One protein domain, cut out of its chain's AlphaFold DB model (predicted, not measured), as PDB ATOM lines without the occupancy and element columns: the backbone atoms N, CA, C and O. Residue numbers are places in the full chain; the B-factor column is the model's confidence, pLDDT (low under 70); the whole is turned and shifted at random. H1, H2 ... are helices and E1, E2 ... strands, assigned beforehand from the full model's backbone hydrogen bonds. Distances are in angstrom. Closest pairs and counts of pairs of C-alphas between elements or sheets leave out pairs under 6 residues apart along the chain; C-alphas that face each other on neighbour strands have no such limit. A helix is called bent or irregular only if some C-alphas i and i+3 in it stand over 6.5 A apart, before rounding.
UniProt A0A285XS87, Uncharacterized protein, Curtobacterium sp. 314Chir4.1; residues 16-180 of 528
ATOM      1  N   ARG A  16     262.800 145.467 131.242       77.06
ATOM      2  CA  ARG A  16     261.493 146.073 131.524       77.06
ATOM      3  C   ARG A  16     260.364 145.174 131.024       77.06
ATOM      4  O   ARG A  16     259.476 144.832 131.802       77.06
ATOM      5  N   THR A  17     260.436 144.736 129.769       79.81
ATOM      6  CA  THR A  17     259.463 143.814 129.166       79.81
ATOM      7  C   THR A  17     259.360 142.515 129.964       79.81
ATOM      8  O   THR A  17     258.264 142.083 130.319       79.81
ATOM      9  N   LEU A  18     260.498 141.916 130.324       81.44
ATOM     10  CA  LEU A  18     260.540 140.684 131.111       81.44
ATOM     11  C   LEU A  18     259.911 140.857 132.498       81.44
ATOM     12  O   LEU A  18     259.222 139.951 132.964       81.44
ATOM     13  N   ALA A  19     260.125 141.995 133.163       71.38
ATOM     14  CA  ALA A  19     259.508 142.278 134.457       71.38
ATOM     15  C   ALA A  19     257.975 142.344 134.358       71.38
ATOM     16  O   ALA A  19     257.285 141.729 135.174       71.38
ATOM     17  N   VAL A  20     257.450 143.020 133.331       72.12
ATOM     18  CA  VAL A  20     256.003 143.121 133.088       72.12
ATOM     19  C   VAL A  20     255.401 141.748 132.788       72.12
ATOM     20  O   VAL A  20     254.412 141.367 133.413       72.12
ATOM     21  N   LEU A  21     256.024 140.966 131.899       82.94
ATOM     22  CA  LEU A  21     255.530 139.636 131.536       82.94
ATOM     23  C   LEU A  21     255.580 138.647 132.707       82.94
ATOM     24  O   LEU A  21     254.614 137.919 132.910       82.94
ATOM     25  N   ARG A  22     256.652 138.638 133.516       80.75
ATOM     26  CA  ARG A  22     256.728 137.793 134.728       80.75
ATOM     27  C   ARG A  22     255.580 138.083 135.678       80.75
ATOM     28  O   ARG A  22     254.926 137.159 136.150       80.75
ATOM     29  N   HIS A  23     255.350 139.363 135.948       74.25
ATOM     30  CA  HIS A  23     254.297 139.788 136.853       74.25
ATOM     31  C   HIS A  23     252.912 139.395 136.325       74.25
ATOM     32  O   HIS A  23     252.112 138.811 137.054       74.25
ATOM     33  N   LEU A  24     252.655 139.654 135.042       74.38
ATOM     34  CA  LEU A  24     251.376 139.350 134.414       74.38
ATOM     35  C   LEU A  24     251.089 137.841 134.371       74.38
ATOM     36  O   LEU A  24     250.000 137.427 134.756       74.38
ATOM     37  N   LEU A  25     252.058 137.020 133.951       83.31
ATOM     38  CA  LEU A  25     251.896 135.566 133.830       83.31
ATOM     39  C   LEU A  25     251.735 134.879 135.192       83.31
ATOM     40  O   LEU A  25     250.873 134.011 135.333       83.31
ATOM     41  N   ALA A  26     252.487 135.314 136.208       72.31
ATOM     42  CA  ALA A  26     252.313 134.825 137.575       72.31
ATOM     43  C   ALA A  26     250.894 135.102 138.095       72.31
ATOM     44  O   ALA A  26     250.282 134.245 138.727       72.31
ATOM     45  N   ARG A  27     250.329 136.273 137.769       69.00
ATOM     46  CA  ARG A  27     248.969 136.641 138.176       69.00
ATOM     47  C   ARG A  27     247.889 135.773 137.525       69.00
ATOM     48  O   ARG A  27     246.872 135.508 138.157       69.00
ATOM     49  N   VAL A  28     248.105 135.310 136.295       74.44
ATOM     50  CA  VAL A  28     247.195 134.355 135.633       74.44
ATOM     51  C   VAL A  28     247.242 132.970 136.300       74.44
ATOM     52  O   VAL A  28     246.343 132.158 136.109       74.44
ATOM     53  N   GLY A  29     248.266 132.697 137.115       75.56
ATOM     54  CA  GLY A  29     248.511 131.388 137.720       75.56
ATOM     55  C   GLY A  29     249.465 130.510 136.909       75.56
ATOM     56  O   GLY A  29     249.576 129.319 137.189       75.56
ATOM     57  N   PHE A  30     250.180 131.072 135.928       82.81
ATOM     58  CA  PHE A  30     251.238 130.366 135.200       82.81
ATOM     59  C   PHE A  30     252.555 130.404 135.985       82.81
ATOM     60  O   PHE A  30     253.528 131.029 135.569       82.81
ATOM     61  N   ASP A  31     252.584 129.732 137.136       71.19
ATOM     62  CA  ASP A  31     253.747 129.714 138.036       71.19
ATOM     63  C   ASP A  31     254.999 129.089 137.403       71.19
ATOM     64  O   ASP A  31     256.119 129.492 137.707       71.19
ATOM     65  N   ASP A  32     254.802 128.153 136.472       80.19
ATOM     66  CA  ASP A  32     255.872 127.482 135.727       80.19
ATOM     67  C   ASP A  32     256.307 128.257 134.466       80.19
ATOM     68  O   ASP A  32     257.031 127.725 133.616       80.19
ATOM     69  N   ALA A  33     255.869 129.512 134.305       88.06
ATOM     70  CA  ALA A  33     256.243 130.322 133.155       88.06
ATOM     71  C   ALA A  33     257.757 130.594 133.119       88.06
ATOM     72  O   ALA A  33     258.370 131.084 134.069       88.06
ATOM     73  N   THR A  34     258.374 130.347 131.966       92.25
ATOM     74  CA  THR A  34     259.760 130.733 131.698       92.25
ATOM     75  C   THR A  34     259.773 132.104 131.039       92.25
ATOM     76  O   THR A  34     259.255 132.255 129.942       92.25
ATOM     77  N   VAL A  35     260.397 133.106 131.666       90.19
ATOM     78  CA  VAL A  35     260.495 134.472 131.115       90.19
ATOM     79  C   VAL A  35     261.958 134.927 131.105       90.19
ATOM     80  O   VAL A  35     262.510 135.343 132.131       90.19
ATOM     81  N   GLN A  36     262.600 134.813 129.941       92.69
ATOM     82  CA  GLN A  36     264.028 135.046 129.696       92.69
ATOM     83  C   GLN A  36     264.246 135.936 128.454       92.69
ATOM     84  O   GLN A  36     263.389 135.960 127.573       92.69
ATOM     85  N   PRO A  37     265.409 136.606 128.307       92.12
ATOM     86  CA  PRO A  37     265.652 137.536 127.194       92.12
ATOM     87  C   PRO A  37     265.431 136.946 125.793       92.12
ATOM     88  O   PRO A  37     264.983 137.640 124.890       92.12
ATOM     89  N   VAL A  38     265.720 135.656 125.603       94.50
ATOM     90  CA  VAL A  38     265.592 134.972 124.303       94.50
ATOM     91  C   VAL A  38     264.384 134.037 124.216       94.50
ATOM     92  O   VAL A  38     264.186 133.393 123.184       94.50
ATOM     93  N   ARG A  39     263.606 133.905 125.298       94.75
ATOM     94  CA  ARG A  39     262.491 132.956 125.366       94.75
ATOM     95  C   ARG A  39     261.442 133.353 126.394       94.75
ATOM     96  O   ARG A  39     261.773 133.553 127.561       94.75
ATOM     97  N   VAL A  40     260.179 133.296 125.985       95.50
ATOM     98  CA  VAL A  40     259.029 133.295 126.897       95.50
ATOM     99  C   VAL A  40     258.192 132.037 126.664       95.50
ATOM    100  O   VAL A  40     257.872 131.726 125.524       95.50
ATOM    101  N   GLU A  41     257.860 131.286 127.710       94.56
ATOM    102  CA  GLU A  41     257.018 130.084 127.652       94.56
ATOM    103  C   GLU A  41     256.030 130.086 128.820       94.56
ATOM    104  O   GLU A  41     256.434 130.337 129.953       94.56
ATOM    105  N   PHE A  42     254.751 129.820 128.557       92.69
ATOM    106  CA  PHE A  42     253.688 129.778 129.568       92.69
ATOM    107  C   PHE A  42     252.504 128.927 129.093       92.69
ATOM    108  O   PHE A  42     252.408 128.577 127.917       92.69
ATOM    109  N   GLY A  43     251.607 128.587 130.017       87.38
ATOM    110  CA  GLY A  43     250.491 127.665 129.809       87.38
ATOM    111  C   GLY A  43     250.482 126.562 130.867       87.38
ATOM    112  O   GLY A  43     251.248 126.616 131.831       87.38
ATOM    113  N   ASP A  44     249.625 125.564 130.690       83.31
ATOM    114  CA  ASP A  44     249.527 124.413 131.590       83.31
ATOM    115  C   ASP A  44     250.361 123.216 131.084       83.31
ATOM    116  O   ASP A  44     251.244 123.347 130.234       83.31
ATOM    117  N   LEU A  45     250.179 122.030 131.665       75.88
ATOM    118  CA  LEU A  45     250.903 120.825 131.239       75.88
ATOM    119  C   LEU A  45     250.354 120.222 129.935       75.88
ATOM    120  O   LEU A  45     251.053 119.441 129.289       75.88
ATOM    121  N   GLU A  46     249.127 120.567 129.541       80.06
ATOM    122  CA  GLU A  46     248.491 120.051 128.327       80.06
ATOM    123  C   GLU A  46     248.701 120.966 127.121       80.06
ATOM    124  O   GLU A  46     248.846 120.469 126.002       80.06
ATOM    125  N   THR A  47     248.735 122.277 127.348       82.75
ATOM    126  CA  THR A  47     248.784 123.344 126.355       82.75
ATOM    127  C   THR A  47     249.733 124.456 126.793       82.75
ATOM    128  O   THR A  47     249.508 125.125 127.800       82.75
ATOM    129  N   ARG A  48     250.802 124.680 126.017       89.12
ATOM    130  CA  ARG A  48     251.742 125.791 126.239       89.12
ATOM    131  C   ARG A  48     251.982 126.590 124.978       89.12
ATOM    132  O   ARG A  48     251.993 126.046 123.876       89.12
ATOM    133  N   PHE A  49     252.267 127.865 125.171       93.25
ATOM    134  CA  PHE A  49     252.769 128.753 124.141       93.25
ATOM    135  C   PHE A  49     254.220 129.082 124.447       93.25
ATOM    136  O   PHE A  49     254.583 129.367 125.589       93.25
ATOM    137  N   ARG A  50     255.059 129.036 123.417       94.50
ATOM    138  CA  ARG A  50     256.475 129.373 123.506       94.50
ATOM    139  C   ARG A  50     256.847 130.354 122.415       94.50
ATOM    140  O   ARG A  50     256.566 130.120 121.247       94.50
ATOM    141  N   TYR A  51     257.563 131.388 122.807       96.62
ATOM    142  CA  TYR A  51     258.058 132.457 121.962       96.62
ATOM    143  C   TYR A  51     259.577 132.411 122.005       96.62
ATOM    144  O   TYR A  51     260.174 132.686 123.046       96.62
ATOM    145  N   ASP A  52     260.204 132.011 120.902       95.06
ATOM    146  CA  ASP A  52     261.662 131.980 120.775       95.06
ATOM    147  C   ASP A  52     262.141 133.160 119.931       95.06
ATOM    148  O   ASP A  52     261.663 133.368 118.816       95.06
ATOM    149  N   VAL A  53     263.134 133.884 120.439       94.62
ATOM    150  CA  VAL A  53     263.845 134.918 119.685       94.62
ATOM    151  C   VAL A  53     264.817 134.252 118.709       94.62
ATOM    152  O   VAL A  53     265.744 133.549 119.121       94.62
ATOM    153  N   LEU A  54     264.634 134.497 117.413       91.94
ATOM    154  CA  LEU A  54     265.462 133.981 116.323       91.94
ATOM    155  C   LEU A  54     266.022 135.136 115.466       91.94
ATOM    156  O   LEU A  54     265.550 136.269 115.555       91.94
ATOM    157  N   PRO A  55     267.013 134.887 114.582       85.75
ATOM    158  CA  PRO A  55     267.562 135.933 113.715       85.75
ATOM    159  C   PRO A  55     266.539 136.631 112.803       85.75
ATOM    160  O   PRO A  55     266.810 137.743 112.356       85.75
ATOM    161  N   GLY A  56     265.404 135.986 112.516       84.50
ATOM    162  CA  GLY A  56     264.322 136.517 111.679       84.50
ATOM    163  C   GLY A  56     263.111 137.053 112.448       84.50
ATOM    164  O   GLY A  56     262.066 137.219 111.826       84.50
ATOM    165  N   GLY A  57     263.225 137.252 113.767       91.69
ATOM    166  CA  GLY A  57     262.138 137.715 114.636       91.69
ATOM    167  C   GLY A  57     261.802 136.730 115.759       91.69
ATOM    168  O   GLY A  57     262.515 135.749 115.991       91.69
ATOM    169  N   VAL A  58     260.705 136.983 116.463       95.75
ATOM    170  CA  VAL A  58     260.172 136.119 117.519       95.75
ATOM    171  C   VAL A  58     259.107 135.194 116.942       95.75
ATOM    172  O   VAL A  58     258.123 135.656 116.369       95.75
ATOM    173  N   VAL A  59     259.292 133.883 117.101       96.38
ATOM    174  CA  VAL A  59     258.391 132.856 116.553       96.38
ATOM    175  C   VAL A  59     257.593 132.203 117.672       96.38
ATOM    176  O   VAL A  59     258.177 131.725 118.649       96.38
ATOM    177  N   GLU A  60     256.272 132.140 117.506       96.56
ATOM    178  CA  GLU A  60     255.379 131.403 118.402       96.56
ATOM    179  C   GLU A  60     255.308 129.916 118.013       96.56
ATOM    180  O   GLU A  60     255.167 129.530 116.847       96.56
ATOM    181  N   ARG A  61     255.354 129.059 119.028       94.38
ATOM    182  CA  ARG A  61     255.161 127.615 118.942       94.38
ATOM    183  C   ARG A  61     254.112 127.185 119.951       94.38
ATOM    184  O   ARG A  61     254.185 127.555 121.122       94.38
ATOM    185  N   GLY A  62     253.165 126.382 119.488       89.31
ATOM    186  CA  GLY A  62     252.183 125.718 120.328       89.31
ATOM    187  C   GLY A  62     252.706 124.355 120.760       89.31
ATOM    188  O   GLY A  62     253.250 123.602 119.951       89.31
ATOM    189  N   PHE A  63     252.533 124.044 122.034       87.88
ATOM    190  CA  PHE A  63     252.761 122.729 122.604       87.88
ATOM    191  C   PHE A  63     251.404 122.170 122.979       87.88
ATOM    192  O   PHE A  63     250.683 122.791 123.753       87.88
ATOM    193  N   SER A  64     251.065 121.000 122.454       86.75
ATOM    194  CA  SER A  64     249.888 120.266 122.896       86.75
ATOM    195  C   SER A  64     250.260 118.815 123.137       86.75
ATOM    196  O   SER A  64     250.715 118.130 122.221       86.75
ATOM    197  N   ARG A  65     250.115 118.356 124.385       80.69
ATOM    198  CA  ARG A  65     250.331 116.953 124.788       80.69
ATOM    199  C   ARG A  65     251.652 116.357 124.278       80.69
ATOM    200  O   ARG A  65     251.699 115.239 123.774       80.69
ATOM    201  N   GLY A  66     252.735 117.127 124.395       74.81
ATOM    202  CA  GLY A  66     254.086 116.718 123.993       74.81
ATOM    203  C   GLY A  66     254.425 116.919 122.511       74.81
ATOM    204  O   GLY A  66     255.567 116.682 122.124       74.81
ATOM    205  N   VAL A  67     253.485 117.391 121.687       82.50
ATOM    206  CA  VAL A  67     253.734 117.755 120.285       82.50
ATOM    207  C   VAL A  67     253.997 119.253 120.186       82.50
ATOM    208  O   VAL A  67     253.228 120.051 120.716       82.50
ATOM    209  N   VAL A  68     255.074 119.626 119.491       85.19
ATOM    210  CA  VAL A  68     255.445 121.023 119.224       85.19
ATOM    211  C   VAL A  68     255.131 121.358 117.776       85.19
ATOM    212  O   VAL A  68     255.640 120.700 116.870       85.19
ATOM    213  N   THR A  69     254.335 122.396 117.553       89.38
ATOM    214  CA  THR A  69     253.978 122.871 116.213       89.38
ATOM    215  C   THR A  69     254.182 124.371 116.108       89.38
ATOM    216  O   THR A  69     253.785 125.123 116.999       89.38
ATOM    217  N   GLU A  70     254.774 124.823 115.004       88.50
ATOM    218  CA  GLU A  70     254.789 126.250 114.681       88.50
ATOM    219  C   GLU A  70     253.360 126.715 114.396       88.50
ATOM    220  O   GLU A  70     252.614 126.054 113.672       88.50
ATOM    221  N   THR A  71     252.960 127.836 114.997       89.62
ATOM    222  CA  THR A  71     251.583 128.347 114.879       89.62
ATOM    223  C   THR A  71     251.367 129.158 113.600       89.62
ATOM    224  O   THR A  71     250.231 129.482 113.249       89.62
ATOM    225  N   GLY A  72     252.457 129.504 112.909       90.81
ATOM    226  CA  GLY A  72     252.460 130.467 111.812       90.81
ATOM    227  C   GLY A  72     252.416 131.926 112.274       90.81
ATOM    228  O   GLY A  72     252.141 132.791 111.447       90.81
ATOM    229  N   THR A  73     252.669 132.206 113.559       96.31
ATOM    230  CA  THR A  73     252.810 133.571 114.084       96.31
ATOM    231  C   THR A  73     254.283 133.957 114.225       96.31
ATOM    232  O   THR A  73     255.059 133.245 114.872       96.31
ATOM    233  N   VAL A  74     254.665 135.099 113.653       96.44
ATOM    234  CA  VAL A  74     256.027 135.646 113.711       96.44
ATOM    235  C   VAL A  74     255.974 137.156 113.909       96.44
ATOM    236  O   VAL A  74     255.258 137.843 113.191       96.44
ATOM    237  N   PHE A  75     256.772 137.673 114.835       95.50
ATOM    238  CA  PHE A  75     256.909 139.105 115.104       95.50
ATOM    239  C   PHE A  75     258.309 139.561 114.723       95.50
ATOM    240  O   PHE A  75     259.281 138.933 115.144       95.50
ATOM    241  N   ASP A  76     258.442 140.647 113.970       92.81
ATOM    242  CA  ASP A  76     259.764 141.194 113.661       92.81
ATOM    243  C   ASP A  76     260.430 141.779 114.923       92.81
ATOM    244  O   ASP A  76     261.640 141.619 115.108       92.81
ATOM    245  N   ALA A  77     259.629 142.354 115.833       90.38
ATOM    246  CA  ALA A  77     260.076 142.957 117.088       90.38
ATOM    247  C   ALA A  77     259.673 142.146 118.343       90.38
ATOM    248  O   ALA A  77     258.525 141.689 118.453       90.38
ATOM    249  N   PRO A  78     260.574 141.989 119.336       92.38
ATOM    250  CA  PRO A  78     260.245 141.392 120.632       92.38
ATOM    251  C   PRO A  78     259.133 142.124 121.387       92.38
ATOM    252  O   PRO A  78     258.355 141.495 122.102       92.38
ATOM    253  N   GLU A  79     259.026 143.439 121.232       90.50
ATOM    254  CA  GLU A  79     258.001 144.263 121.866       90.50
ATOM    255  C   GLU A  79     256.597 143.874 121.386       90.50
ATOM    256  O   GLU A  79     255.681 143.747 122.199       90.50
ATOM    257  N   ASP A  80     256.426 143.594 120.095       94.50
ATOM    258  CA  ASP A  80     255.151 143.134 119.535       94.50
ATOM    259  C   ASP A  80     254.790 141.730 120.017       94.50
ATOM    260  O   ASP A  80     253.656 141.489 120.445       94.50
ATOM    261  N   ALA A  81     255.776 140.829 120.070       96.56
ATOM    262  CA  ALA A  81     255.585 139.524 120.690       96.56
ATOM    263  C   ALA A  81     255.155 139.666 122.159       96.56
ATOM    264  O   ALA A  81     254.238 138.978 122.600       96.56
ATOM    265  N   ALA A  82     255.755 140.592 122.912       94.62
ATOM    266  CA  ALA A  82     255.385 140.851 124.300       94.62
ATOM    267  C   ALA A  82     253.954 141.385 124.441       94.62
ATOM    268  O   ALA A  82     253.225 140.926 125.321       94.62
ATOM    269  N   ARG A  83     253.517 142.299 123.564       94.62
ATOM    270  CA  ARG A  83     252.125 142.786 123.544       94.62
ATOM    271  C   ARG A  83     251.144 141.654 123.266       94.62
ATOM    272  O   ARG A  83     250.117 141.557 123.935       94.62
ATOM    273  N   TYR A  84     251.476 140.764 122.331       97.12
ATOM    274  CA  TYR A  84     250.645 139.604 122.027       97.12
ATOM    275  C   TYR A  84     250.598 138.592 123.185       97.12
ATOM    276  O   TYR A  84     249.521 138.109 123.531       97.12
ATOM    277  N   ILE A  85     251.729 138.332 123.849       97.00
ATOM    278  CA  ILE A  85     251.787 137.510 125.071       97.00
ATOM    279  C   ILE A  85     250.905 138.118 126.167       97.00
ATOM    280  O   ILE A  85     250.111 137.413 126.793       97.00
ATOM    281  N   ALA A  86     251.008 139.431 126.390       89.81
ATOM    282  CA  ALA A  86     250.187 140.122 127.374       89.81
ATOM    283  C   ALA A  86     248.697 140.023 127.033       89.81
ATOM    284  O   ALA A  86     247.885 139.761 127.915       89.81
ATOM    285  N   LEU A  87     248.336 140.152 125.756       95.75
ATOM    286  CA  LEU A  87     246.964 139.978 125.298       95.75
ATOM    287  C   LEU A  87     246.424 138.569 125.596       95.75
ATOM    288  O   LEU A  87     245.305 138.437 126.095       95.75
ATOM    289  N   GLN A  88     247.217 137.524 125.341       94.31
ATOM    290  CA  GLN A  88     246.843 136.146 125.673       94.31
ATOM    291  C   GLN A  88     246.657 135.960 127.186       94.31
ATOM    292  O   GLN A  88     245.642 135.419 127.613       94.31
ATOM    293  N   ALA A  89     247.570 136.483 128.006       89.88
ATOM    294  CA  ALA A  89     247.447 136.431 129.463       89.88
ATOM    295  C   ALA A  89     246.192 137.169 129.974       89.88
ATOM    296  O   ALA A  89     245.500 136.704 130.877       89.88
ATOM    297  N   VAL A  90     245.850 138.307 129.370       87.44
ATOM    298  CA  VAL A  90     244.660 139.082 129.745       87.44
ATOM    299  C   VAL A  90     243.367 138.364 129.391       87.44
ATOM    300  O   VAL A  90     242.403 138.464 130.148       87.44
ATOM    301  N   ARG A  91     243.335 137.593 128.300       92.25
ATOM    302  CA  ARG A  91     242.191 136.732 127.980       92.25
ATOM    303  C   ARG A  91     241.881 135.762 129.124       92.25
ATOM    304  O   ARG A  91     240.721 135.637 129.509       92.25
ATOM    305  N   GLU A  92     242.912 135.125 129.669       87.62
ATOM    306  CA  GLU A  92     242.782 134.187 130.788       87.62
ATOM    307  C   GLU A  92     242.369 134.902 132.081       87.62
ATOM    308  O   GLU A  92     241.478 134.441 132.791       87.62
ATOM    309  N   LEU A  93     242.922 136.091 132.350       80.31
ATOM    310  CA  LEU A  93     242.485 136.918 133.481       80.31
ATOM    311  C   LEU A  93     241.015 137.321 133.364       80.31
ATOM    312  O   LEU A  93     240.288 137.254 134.346       80.31
ATOM    313  N   ARG A  94     240.547 137.706 132.171       87.06
ATOM    314  CA  ARG A  94     239.126 138.010 131.956       87.06
ATOM    315  C   ARG A  94     238.252 136.804 132.280       87.06
ATOM    316  O   ARG A  94     237.248 136.973 132.964       87.06
ATOM    317  N   ALA A  95     238.642 135.614 131.826       82.38
ATOM    318  CA  ALA A  95     237.918 134.385 132.134       82.38
ATOM    319  C   ALA A  95     237.870 134.117 133.650       82.38
ATOM    320  O   ALA A  95     236.801 133.813 134.178       82.38
ATOM    321  N   ALA A  96     238.995 134.295 134.352       74.38
ATOM    322  CA  ALA A  96     239.079 134.135 135.805       74.38
ATOM    323  C   ALA A  96     238.203 135.141 136.578       74.38
ATOM    324  O   ALA A  96     237.593 134.781 137.581       74.38
ATOM    325  N   GLU A  97     238.088 136.375 136.085       69.50
ATOM    326  CA  GLU A  97     237.262 137.444 136.673       69.50
ATOM    327  C   GLU A  97     235.781 137.372 136.238       69.50
ATOM    328  O   GLU A  97     234.986 138.262 136.544       69.50
ATOM    329  N   GLY A  98     235.383 136.339 135.482       76.81
ATOM    330  CA  GLY A  98     234.017 136.190 134.965       76.81
ATOM    331  C   GLY A  98     233.618 137.246 133.924       76.81
ATOM    332  O   GLY A  98     232.431 137.438 133.654       76.81
ATOM    333  N   LEU A  99     234.594 137.942 133.337       76.94
ATOM    334  CA  LEU A  99     234.390 138.914 132.270       76.94
ATOM    335  C   LEU A  99     234.281 138.207 130.915       76.94
ATOM    336  O   LEU A  99     234.917 137.186 130.662       76.94
ATOM    337  N   SER A 100     233.499 138.789 130.001       81.75
ATOM    338  CA  SER A 100     233.329 138.229 128.656       81.75
ATOM    339  C   SER A 100     234.668 138.125 127.922       81.75
ATOM    340  O   SER A 100     235.329 139.138 127.691       81.75
ATOM    341  N   THR A 101     235.044 136.925 127.488       85.62
ATOM    342  CA  THR A 101     236.153 136.707 126.539       85.62
ATOM    343  C   THR A 101     235.719 136.891 125.085       85.62
ATOM    344  O   THR A 101     236.531 136.775 124.170       85.62
ATOM    345  N   GLU A 102     234.443 137.203 124.872       82.75
ATOM    346  CA  GLU A 102     233.843 137.554 123.595       82.75
ATOM    347  C   GLU A 102     233.739 139.091 123.486       82.75
ATOM    348  O   GLU A 102     233.412 139.759 124.466       82.75
ATOM    349  N   GLU A 103     234.037 139.655 122.309       81.94
ATOM    350  CA  GLU A 103     233.844 141.090 121.960       81.94
ATOM    351  C   GLU A 103     234.689 142.110 122.735       81.94
ATOM    352  O   GLU A 103     234.452 143.311 122.663       81.94
ATOM    353  N   TRP A 104     235.723 141.655 123.439       87.44
ATOM    354  CA  TRP A 104     236.635 142.532 124.182       87.44
ATOM    355  C   TRP A 104     237.831 143.035 123.347       87.44
ATOM    356  O   TRP A 104     238.551 143.941 123.769       87.44
ATOM    357  N   VAL A 105     238.020 142.464 122.158       92.06
ATOM    358  CA  VAL A 105     238.986 142.850 121.120       92.06
ATOM    359  C   VAL A 105     238.317 142.760 119.753       92.06
ATOM    360  O   VAL A 105     237.277 142.107 119.605       92.06
ATOM    361  N   ARG A 106     238.922 143.380 118.737       88.25
ATOM    362  CA  ARG A 106     238.429 143.281 117.361       88.25
ATOM    363  C   ARG A 106     238.600 141.857 116.830       88.25
ATOM    364  O   ARG A 106     239.550 141.155 117.166       88.25
ATOM    365  N   ARG A 107     237.642 141.415 116.010       87.06
ATOM    366  CA  ARG A 107     237.570 140.037 115.486       87.06
ATOM    367  C   ARG A 107     237.885 139.925 113.996       87.06
ATOM    368  O   ARG A 107     238.058 138.809 113.508       87.06
ATOM    369  N   THR A 108     237.915 141.047 113.287       86.94
ATOM    370  CA  THR A 108     238.111 141.117 111.838       86.94
ATOM    371  C   THR A 108     239.289 142.026 111.517       86.94
ATOM    372  O   THR A 108     239.511 143.031 112.184       86.94
ATOM    373  N   VAL A 109     240.054 141.654 110.492       85.44
ATOM    374  CA  VAL A 109     241.219 142.423 110.022       85.44
ATOM    375  C   VAL A 109     240.829 143.599 109.120       85.44
ATOM    376  O   VAL A 109     241.664 144.443 108.830       85.44
ATOM    377  N   ASP A 110     239.560 143.679 108.713       83.00
ATOM    378  CA  ASP A 110     239.030 144.790 107.909       83.00
ATOM    379  C   ASP A 110     238.849 146.080 108.727       83.00
ATOM    380  O   ASP A 110     238.769 147.169 108.167       83.00
ATOM    381  N   ASP A 111     238.793 145.959 110.054       80.00
ATOM    382  CA  ASP A 111     238.659 147.074 110.987       80.00
ATOM    383  C   ASP A 111     239.888 147.115 111.899       80.00
ATOM    384  O   ASP A 111     239.832 146.757 113.076       80.00
ATOM    385  N   VAL A 112     241.042 147.508 111.359       84.00
ATOM    386  CA  VAL A 112     242.258 147.732 112.158       84.00
ATOM    387  C   VAL A 112     242.336 149.175 112.675       84.00
ATOM    388  O   VAL A 112     241.916 150.100 111.977       84.00
ATOM    389  N   PRO A 113     242.824 149.397 113.911       83.94
ATOM    390  CA  PRO A 113     242.862 150.728 114.506       83.94
ATOM    391  C   PRO A 113     243.897 151.633 113.828       83.94
ATOM    392  O   PRO A 113     244.845 151.176 113.183       83.94
ATOM    393  N   ALA A 114     243.735 152.945 114.011       80.88
ATOM    394  CA  ALA A 114     244.676 153.936 113.498       80.88
ATOM    395  C   ALA A 114     246.118 153.651 113.967       80.88
ATOM    396  O   ALA A 114     246.345 153.238 115.105       80.88
ATOM    397  N   GLY A 115     247.093 153.877 113.082       81.81
ATOM    398  CA  GLY A 115     248.504 153.547 113.331       81.81
ATOM    399  C   GLY A 115     248.878 152.094 113.018       81.81
ATOM    400  O   GLY A 115     250.046 151.724 113.141       81.81
ATOM    401  N   THR A 116     247.915 151.282 112.579       89.25
ATOM    402  CA  THR A 116     248.149 149.931 112.066       89.25
ATOM    403  C   THR A 116     247.499 149.750 110.700       89.25
ATOM    404  O   THR A 116     246.521 150.418 110.365       89.25
ATOM    405  N   SER A 117     248.037 148.839 109.899       91.31
ATOM    406  CA  SER A 117     247.405 148.357 108.674       91.31
ATOM    407  C   SER A 117     247.471 146.834 108.619       91.31
ATOM    408  O   SER A 117     248.370 146.224 109.194       91.31
ATOM    409  N   ALA A 118     246.507 146.213 107.943       92.94
ATOM    410  CA  ALA A 118     246.497 144.778 107.701       92.94
ATOM    411  C   ALA A 118     246.556 144.510 106.198       92.94
ATOM    412  O   ALA A 118     245.800 145.095 105.422       92.94
ATOM    413  N   THR A 119     247.441 143.608 105.785       94.06
ATOM    414  CA  THR A 119     247.493 143.080 104.421       94.06
ATOM    415  C   THR A 119     247.338 141.567 104.457       94.06
ATOM    416  O   THR A 119     247.812 140.895 105.373       94.06
ATOM    417  N   VAL A 120     246.644 141.021 103.463       92.62
ATOM    418  CA  VAL A 120     246.452 139.577 103.308       92.62
ATOM    419  C   VAL A 120     247.146 139.152 102.023       92.62
ATOM    420  O   VAL A 120     246.762 139.601 100.945       92.62
ATOM    421  N   ASP A 121     248.162 138.298 102.143       91.81
ATOM    422  CA  ASP A 121     248.893 137.727 101.012       91.81
ATOM    423  C   ASP A 121     248.865 136.195 101.092       91.81
ATOM    424  O   ASP A 121     249.511 135.558 101.933       91.81
ATOM    425  N   GLY A 122     248.040 135.591 100.236       91.75
ATOM    426  CA  GLY A 122     247.822 134.149 100.200       91.75
ATOM    427  C   GLY A 122     247.338 133.586 101.540       91.75
ATOM    428  O   GLY A 122     246.179 133.741 101.913       91.75
ATOM    429  N   SER A 123     248.228 132.878 102.241       92.06
ATOM    430  CA  SER A 123     247.941 132.214 103.523       92.06
ATOM    431  C   SER A 123     248.456 132.976 104.748       92.06
ATOM    432  O   SER A 123     248.392 132.449 105.859       92.06
ATOM    433  N   VAL A 124     248.938 134.209 104.563       94.56
ATOM    434  CA  VAL A 124     249.535 135.034 105.616       94.56
ATOM    435  C   VAL A 124     248.792 136.363 105.738       94.56
ATOM    436  O   VAL A 124     248.511 137.035 104.748       94.56
ATOM    437  N   ILE A 125     248.503 136.747 106.976       95.50
ATOM    438  CA  ILE A 125     248.016 138.068 107.361       95.50
ATOM    439  C   ILE A 125     249.195 138.818 107.964       95.50
ATOM    440  O   ILE A 125     249.811 138.335 108.913       95.50
ATOM    441  N   THR A 126     249.497 140.000 107.442       96.38
ATOM    442  CA  THR A 126     250.543 140.872 107.974       96.38
ATOM    443  C   THR A 126     249.903 142.103 108.590       96.38
ATOM    444  O   THR A 126     249.255 142.883 107.899       96.38
ATOM    445  N   ILE A 127     250.098 142.283 109.893       95.50
ATOM    446  CA  ILE A 127     249.798 143.519 110.607       95.50
ATOM    447  C   ILE A 127     251.063 144.376 110.583       95.50
ATOM    448  O   ILE A 127     252.126 143.920 110.994       95.50
ATOM    449  N   THR A 128     250.955 145.600 110.081       93.38
ATOM    450  CA  THR A 128     252.061 146.560 110.001       93.38
ATOM    451  C   THR A 128     251.780 147.726 110.930       93.38
ATOM    452  O   THR A 128     250.715 148.341 110.825       93.38
ATOM    453  N   ARG A 129     252.720 148.058 111.818       87.69
ATOM    454  CA  ARG A 129     252.639 149.279 112.627       87.69
ATOM    455  C   ARG A 129     253.289 150.430 111.868       87.69
ATOM    456  O   ARG A 129     254.469 150.385 111.541       87.69
ATOM    457  N   THR A 130     252.503 151.457 111.554       76.38
ATOM    458  CA  THR A 130     252.923 152.549 110.658       76.38
ATOM    459  C   THR A 130     253.576 153.724 111.386       76.38
ATOM    460  O   THR A 130     253.948 154.695 110.737       76.38
ATOM    461  N   SER A 131     253.652 153.693 112.720       66.56
ATOM    462  CA  SER A 131     254.258 154.761 113.527       66.56
ATOM    463  C   SER A 131     255.784 154.704 113.589       66.56
ATOM    464  O   SER A 131     256.390 155.666 114.056       66.56
ATOM    465  N   ASP A 132     256.387 153.605 113.137       63.06
ATOM    466  CA  ASP A 132     257.814 153.347 113.298       63.06
ATOM    467  C   ASP A 132     258.536 153.459 111.955       63.06
ATOM    468  O   ASP A 132     257.994 153.089 110.911       63.06
ATOM    469  N   ASP A 133     259.761 153.982 111.992       65.31
ATOM    470  CA  ASP A 133     260.665 154.036 110.844       65.31
ATOM    471  C   ASP A 133     261.962 153.278 111.191       65.31
ATOM    472  O   ASP A 133     262.761 153.779 111.991       65.31
ATOM    473  N   PRO A 134     262.184 152.064 110.647       75.25
ATOM    474  CA  PRO A 134     261.342 151.356 109.676       75.25
ATOM    475  C   PRO A 134     260.070 150.742 110.303       75.25
ATOM    476  O   PRO A 134     260.049 150.480 111.505       75.25
ATOM    477  N   PRO A 135     259.028 150.457 109.495       82.12
ATOM    478  CA  PRO A 135     257.801 149.837 109.984       82.12
ATOM    479  C   PRO A 135     258.057 148.418 110.497       82.12
ATOM    480  O   PRO A 135     258.785 147.639 109.880       82.12
ATOM    481  N   GLU A 136     257.406 148.069 111.603       88.44
ATOM    482  CA  GLU A 136     257.462 146.725 112.178       88.44
ATOM    483  C   GLU A 136     256.304 145.864 111.665       88.44
ATOM    484  O   GLU A 136     255.152 146.315 111.583       88.44
ATOM    485  N   HIS A 137     256.609 144.607 111.326       93.31
ATOM    486  CA  HIS A 137     255.625 143.655 110.826       93.31
ATOM    487  C   HIS A 137     255.395 142.499 111.799       93.31
ATOM    488  O   HIS A 137     256.315 141.881 112.339       93.31
ATOM    489  N   SER A 138     254.123 142.150 111.947       95.69
ATOM    490  CA  SER A 138     253.648 140.988 112.683       95.69
ATOM    491  C   SER A 138     252.840 140.104 111.743       95.69
ATOM    492  O   SER A 138     251.847 140.533 111.160       95.69
ATOM    493  N   ARG A 139     253.279 138.865 111.558       96.81
ATOM    494  CA  ARG A 139     252.744 137.918 110.580       96.81
ATOM    495  C   ARG A 139     251.984 136.814 111.291       96.81
ATOM    496  O   ARG A 139     252.479 136.245 112.257       96.81
ATOM    497  N   PHE A 140     250.809 136.483 110.777       96.62
ATOM    498  CA  PHE A 140     249.935 135.435 111.290       96.62
ATOM    499  C   PHE A 140     249.493 134.532 110.142       96.62
ATOM    500  O   PHE A 140     249.224 134.998 109.037       96.62
ATOM    501  N   SER A 141     249.353 133.236 110.403       93.25
ATOM    502  CA  SER A 141     248.660 132.336 109.479       93.25
ATOM    503  C   SER A 141     247.205 132.780 109.290       93.25
ATOM    504  O   SER A 141     246.552 133.203 110.244       93.25
ATOM    505  N   MET A 142     246.653 132.612 108.085       88.69
ATOM    506  CA  MET A 142     245.236 132.871 107.786       88.69
ATOM    507  C   MET A 142     244.274 132.080 108.683       88.69
ATOM    508  O   MET A 142     243.174 132.547 108.973       88.69
ATOM    509  N   LEU A 143     244.699 130.917 109.192       89.00
ATOM    510  CA  LEU A 143     243.934 130.139 110.175       89.00
ATOM    511  C   LEU A 143     243.775 130.868 111.523       89.00
ATOM    512  O   LEU A 143     242.925 130.494 112.327       89.00
ATOM    513  N   ARG A 144     244.572 131.914 111.761       89.62
ATOM    514  CA  ARG A 144     244.603 132.736 112.975       89.62
ATOM    515  C   ARG A 144     244.138 134.174 112.715       89.62
ATOM    516  O   ARG A 144     244.572 135.102 113.389       89.62
ATOM    517  N   SER A 145     243.221 134.378 111.768       89.94
ATOM    518  CA  SER A 145     242.691 135.712 111.431       89.94
ATOM    519  C   SER A 145     242.100 136.476 112.617       89.94
ATOM    520  O   SER A 145     242.294 137.685 112.731       89.94
ATOM    521  N   ARG A 146     241.450 135.772 113.550       90.81
ATOM    522  CA  ARG A 146     240.963 136.368 114.803       90.81
ATOM    523  C   ARG A 146     242.096 136.828 115.711       90.81
ATOM    524  O   ARG A 146     241.974 137.877 116.327       90.81
ATOM    525  N   ASP A 147     243.184 136.067 115.782       93.06
ATOM    526  CA  ASP A 147     244.344 136.432 116.595       93.06
ATOM    527  C   ASP A 147     245.091 137.623 115.988       93.06
ATOM    528  O   ASP A 147     245.523 138.503 116.725       93.06
ATOM    529  N   ALA A 148     245.168 137.697 114.656       94.38
ATOM    530  CA  ALA A 148     245.715 138.852 113.950       94.38
ATOM    531  C   ALA A 148     244.896 140.127 114.229       94.38
ATOM    532  O   ALA A 148     245.465 141.169 114.553       94.38
ATOM    533  N   ALA A 149     243.561 140.044 114.172       92.69
ATOM    534  CA  ALA A 149     242.673 141.161 114.508       92.69
ATOM    535  C   ALA A 149     242.754 141.559 115.996       92.69
ATOM    536  O   ALA A 149     242.786 142.745 116.341       92.69
ATOM    537  N   ALA A 150     242.848 140.568 116.886       93.69
ATOM    538  CA  ALA A 150     243.026 140.797 118.311       93.69
ATOM    539  C   ALA A 150     244.366 141.492 118.597       93.69
ATOM    540  O   ALA A 150     244.402 142.467 119.342       93.69
ATOM    541  N   PHE A 151     245.450 141.051 117.954       95.69
ATOM    542  CA  PHE A 151     246.752 141.703 118.052       95.69
ATOM    543  C   PHE A 151     246.716 143.138 117.519       95.69
ATOM    544  O   PHE A 151     247.200 144.041 118.196       95.69
ATOM    545  N   ALA A 152     246.084 143.378 116.365       93.31
ATOM    546  CA  ALA A 152     245.948 144.723 115.806       93.31
ATOM    547  C   ALA A 152     245.297 145.703 116.799       93.31
ATOM    548  O   ALA A 152     245.696 146.861 116.856       93.31
ATOM    549  N   THR A 153     244.373 145.227 117.646       91.88
ATOM    550  CA  THR A 153     243.737 146.031 118.711       91.88
ATOM    551  C   THR A 153     244.751 146.600 119.715       91.88
ATOM    552  O   THR A 153     244.522 147.673 120.264       91.88
ATOM    553  N   VAL A 154     245.866 145.903 119.966       92.69
ATOM    554  CA  VAL A 154     246.857 146.271 120.995       92.69
ATOM    555  C   VAL A 154     248.233 146.631 120.445       92.69
ATOM    556  O   VAL A 154     249.104 147.011 121.220       92.69
ATOM    557  N   ALA A 155     248.455 146.532 119.134       91.56
ATOM    558  CA  ALA A 155     249.779 146.686 118.523       91.56
ATOM    559  C   ALA A 155     250.428 148.064 118.777       91.56
ATOM    560  O   ALA A 155     251.654 148.182 118.786       91.56
ATOM    561  N   THR A 156     249.620 149.098 119.020       87.62
ATOM    562  CA  THR A 156     250.058 150.466 119.361       87.62
ATOM    563  C   THR A 156     249.912 150.800 120.848       87.62
ATOM    564  O   THR A 156     250.235 151.908 121.265       87.62
ATOM    565  N   VAL A 157     249.435 149.857 121.666       84.81
ATOM    566  CA  VAL A 157     249.237 150.043 123.108       84.81
ATOM    567  C   VAL A 157     250.529 149.710 123.851       84.81
ATOM    568  O   VAL A 157     251.234 148.749 123.535       84.81
ATOM    569  N   GLU A 158     250.847 150.502 124.869       82.38
ATOM    570  CA  GLU A 158     251.963 150.224 125.777       82.38
ATOM    571  C   GLU A 158     251.741 148.930 126.556       82.38
ATOM    572  O   GLU A 158     250.642 148.670 127.052       82.38
ATOM    573  N   LEU A 159     252.802 148.136 126.698       81.19
ATOM    574  CA  LEU A 159     252.727 146.794 127.275       81.19
ATOM    575  C   LEU A 159     252.077 146.792 128.668       81.19
ATOM    576  O   LEU A 159     251.242 145.936 128.958       81.19
ATOM    577  N   GLU A 160     252.419 147.762 129.520       73.31
ATOM    578  CA  GLU A 160     251.882 147.874 130.880       73.31
ATOM    579  C   GLU A 160     250.387 148.212 130.923       73.31
ATOM    580  O   GLU A 160     249.700 147.865 131.886       73.31
ATOM    581  N   SER A 161     249.875 148.869 129.883       75.06
ATOM    582  CA  SER A 161     248.480 149.303 129.805       75.06
ATOM    583  C   SER A 161     247.550 148.185 129.337       75.06
ATOM    584  O   SER A 161     246.360 148.217 129.653       75.06
ATOM    585  N   ILE A 162     248.071 147.166 128.638       83.06
ATOM    586  CA  ILE A 162     247.257 146.099 128.032       83.06
ATOM    587  C   ILE A 162     246.392 145.382 129.074       83.06
ATOM    588  O   ILE A 162     245.203 145.157 128.841       83.06
ATOM    589  N   ALA A 163     246.961 145.073 130.244       77.19
ATOM    590  CA  ALA A 163     246.236 144.394 131.315       77.19
ATOM    591  C   ALA A 163     245.092 145.228 131.887       77.19
ATOM    592  O   ALA A 163     244.005 144.705 132.122       77.19
ATOM    593  N   TRP A 164     245.312 146.527 132.079       77.31
ATOM    594  CA  TRP A 164     244.266 147.412 132.568       77.31
ATOM    595  C   TRP A 164     243.163 147.606 131.521       77.31
ATOM    596  O   TRP A 164     241.990 147.412 131.845       77.31
ATOM    597  N   CYS A 165     243.524 147.918 130.270       81.81
ATOM    598  CA  CYS A 165     242.570 148.144 129.180       81.81
ATOM    599  C   CYS A 165     241.696 146.909 128.954       81.81
ATOM    600  O   CYS A 165     240.469 146.996 128.888       81.81
ATOM    601  N   GLY A 166     242.327 145.736 128.903       79.19
ATOM    602  CA  GLY A 166     241.634 144.485 128.665       79.19
ATOM    603  C   GLY A 166     240.815 143.981 129.851       79.19
ATOM    604  O   GLY A 166     240.064 143.042 129.656       79.19
ATOM    605  N   LEU A 167     240.873 144.582 131.043       76.88
ATOM    606  CA  LEU A 167     239.971 144.252 132.159       76.88
ATOM    607  C   LEU A 167     238.762 145.195 132.264       76.88
ATOM    608  O   LEU A 167     237.871 144.959 133.076       76.88
ATOM    609  N   GLN A 168     238.681 146.236 131.430       76.50
ATOM    610  CA  GLN A 168     237.525 147.132 131.428       76.50
ATOM    611  C   GLN A 168     236.298 146.478 130.769       76.50
ATOM    612  O   GLN A 168     236.411 145.600 129.905       76.50
ATOM    613  N   ALA A 169     235.104 146.946 131.153       70.12
ATOM    614  CA  ALA A 169     233.844 146.548 130.520       70.12
ATOM    615  C   ALA A 169     233.774 146.991 129.043       70.12
ATOM    616  O   ALA A 169     233.262 146.253 128.208       70.12
ATOM    617  N   GLY A 170     234.343 148.159 128.718       77.69
ATOM    618  CA  GLY A 170     234.506 148.686 127.357       77.69
ATOM    619  C   GLY A 170     235.952 148.592 126.867       77.69
ATOM    620  O   GLY A 170     236.570 149.610 126.563       77.69
ATOM    621  N   SER A 171     236.526 147.390 126.839       82.50
ATOM    622  CA  SER A 171     237.960 147.185 126.582       82.50
ATOM    623  C   SER A 171     238.439 147.682 125.215       82.50
ATOM    624  O   SER A 171     239.523 148.249 125.150       82.50
ATOM    625  N   ILE A 172     237.645 147.551 124.142       86.50
ATOM    626  CA  ILE A 172     238.014 148.060 122.802       86.50
ATOM    627  C   ILE A 172     238.288 149.569 122.859       86.50
ATOM    628  O   ILE A 172     239.351 150.023 122.447       86.50
ATOM    629  N   ARG A 173     237.378 150.331 123.475       79.50
ATOM    630  CA  ARG A 173     237.531 151.774 123.711       79.50
ATOM    631  C   ARG A 173     238.752 152.068 124.584       79.50
ATOM    632  O   ARG A 173     239.503 152.998 124.306       79.50
ATOM    633  N   ALA A 174     238.961 151.285 125.644       75.75
ATOM    634  CA  ALA A 174     240.113 151.453 126.527       75.75
ATOM    635  C   ALA A 174     241.445 151.238 125.784       75.75
ATOM    636  O   ALA A 174     242.403 151.965 126.046       75.75
ATOM    637  N   PHE A 175     241.505 150.290 124.844       85.69
ATOM    638  CA  PHE A 175     242.660 150.103 123.965       85.69
ATOM    639  C   PHE A 175     242.838 151.281 123.005       85.69
ATOM    640  O   PHE A 175     243.911 151.869 122.992       85.69
ATOM    641  N   GLU A 176     241.788 151.708 122.298       83.62
ATOM    642  CA  GLU A 176     241.843 152.855 121.373       83.62
ATOM    643  C   GLU A 176     242.353 154.138 122.045       83.62
ATOM    644  O   GLU A 176     243.127 154.898 121.465       83.62
ATOM    645  N   LEU A 177     241.948 154.366 123.294       72.69
ATOM    646  CA  LEU A 177     242.402 155.504 124.088       72.69
ATOM    647  C   LEU A 177     243.872 155.386 124.509       72.69
ATOM    648  O   LEU A 177     244.574 156.395 124.546       72.69
ATOM    649  N   ALA A 178     244.334 154.176 124.823       74.31
ATOM    650  CA  ALA A 178     245.728 153.918 125.172       74.31
ATOM    651  C   ALA A 178     246.662 153.909 123.945       74.31
ATOM    652  O   ALA A 178     247.860 154.128 124.104       74.31
ATOM    653  N   SER A 179     246.114 153.691 122.746       77.44
ATOM    654  CA  SER A 179     246.797 153.737 121.446       77.44
ATOM    655  C   SER A 179     247.039 155.149 120.896       77.44
ATOM    656  O   SER A 179     247.792 155.307 119.934       77.44
ATOM    657  N   GLY A 180     246.352 156.171 121.423       63.12
ATOM    658  CA  GLY A 180     246.394 157.529 120.873       63.12
ATOM    659  C   GLY A 180     247.771 158.195 121.004       63.12
ATOM    660  O   GLY A 180     248.520 157.870 121.930       63.12
TER     661      GLY A 180
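This is residues 16 to 180 of the 528 residues of an uncharacterized protein of Curtobacterium sp. 314Chir4.1 (UniProt A0A285XS87). A strongly twisted sheet of eight strands curls round the long helix H2, with H1 over the edge strand E1 and H3 over E8 and E7 on the same face; the other face bears no named helix. On the side of these helices away from the sheet, a helical hairpin packs on them, H4 on H1 and H2, H5 on the end of H3. The printed part has 165 residues, with five named helices and eight named strands in the order H1 E1 E2 E3 E4 E5 H2 E6 E7 E8 H3 H4 H5. The sheet, E1 E2 E3 E4 E5 E8 E7 E6 across, is antiparallel throughout and the class is mixed. The whole is compact, with a radius of gyration of the C-alphas of 14.8 A, and rounded, spanning 37 by 37 by 29 A.

Look first for the sheet: E1 is residues 34 to 36, E2 39 to 43, E3 47 to 54 (22.2 A), E4 57 to 64 (22.9 A), E5 67 to 75 (22.2 A), E6 116 to 121, E7 124 to 129 and E8 136 to 141. E5 bends by 63 degrees at residue 72. Find C-alpha 78 at (260.245, 141.392, 120.632); from there H2, residues 78 to 96, runs 27.0 A to C-alpha 96 at (239.079, 134.135, 135.805). H1 is residues 16 to 28 (18.9 A), H3 142 to 154 (18.9 A), H4 159 to 167 and H5 171 to 178, ending at C-alpha 178 at (245.728, 153.918, 125.172). H3 is irregular, with C-alphas 143 and 146 8.3 A apart, and H4 only just, with C-alphas 160 and 163 6.6 A apart.

E1 to E5 and E6 to E8 are two meanders, each strand the antiparallel neighbour of the one before. In the hairpin E3 and E4, N 50 and O 61 are 2.9 A apart, and between the antiparallel neighbours E5 and E8, one from each meander, N 74 and O 139 are 2.8 A apart, both within hydrogen-bond range. H1 runs along E1 at a height over the sheet of 8.1 A, H3 along E8 at 7.6 A. H2 touches H1 at a shallow tilt of 19 degrees, the same way, closest at the C-alphas of Leu 93 and Val 28, 5.8 A. With residues 83 to 87 alone H2 touches H3, about perpendicular at 89 degrees, closest at the C-alphas of Tyr 84 and Phe 151, 5.9 A. H4 touches H2, closest at the C-alphas of Leu 159 and Arg 83, 5.5 A. H4 and H5 form a helical hairpin, closest at the C-alphas of Cys 165 and Ala 174, 4.9 A; H5 and H2 are apart. Every O i to N i+4 pair is within hydrogen-bond range in H1, H2 and H5, against 6 of 9 in H3 and 3 of 5 in H4.

The C-alphas farthest apart, of Gly 66 and Gly 180, stand 41.6 A from each other. The printed part has no cut. Look along residues 97 to 115 for the long link, from H2 to E6. The mean pLDDT of the printed part is 86.0, and residues 27, 97, 131 to 133 and 180 are under 70.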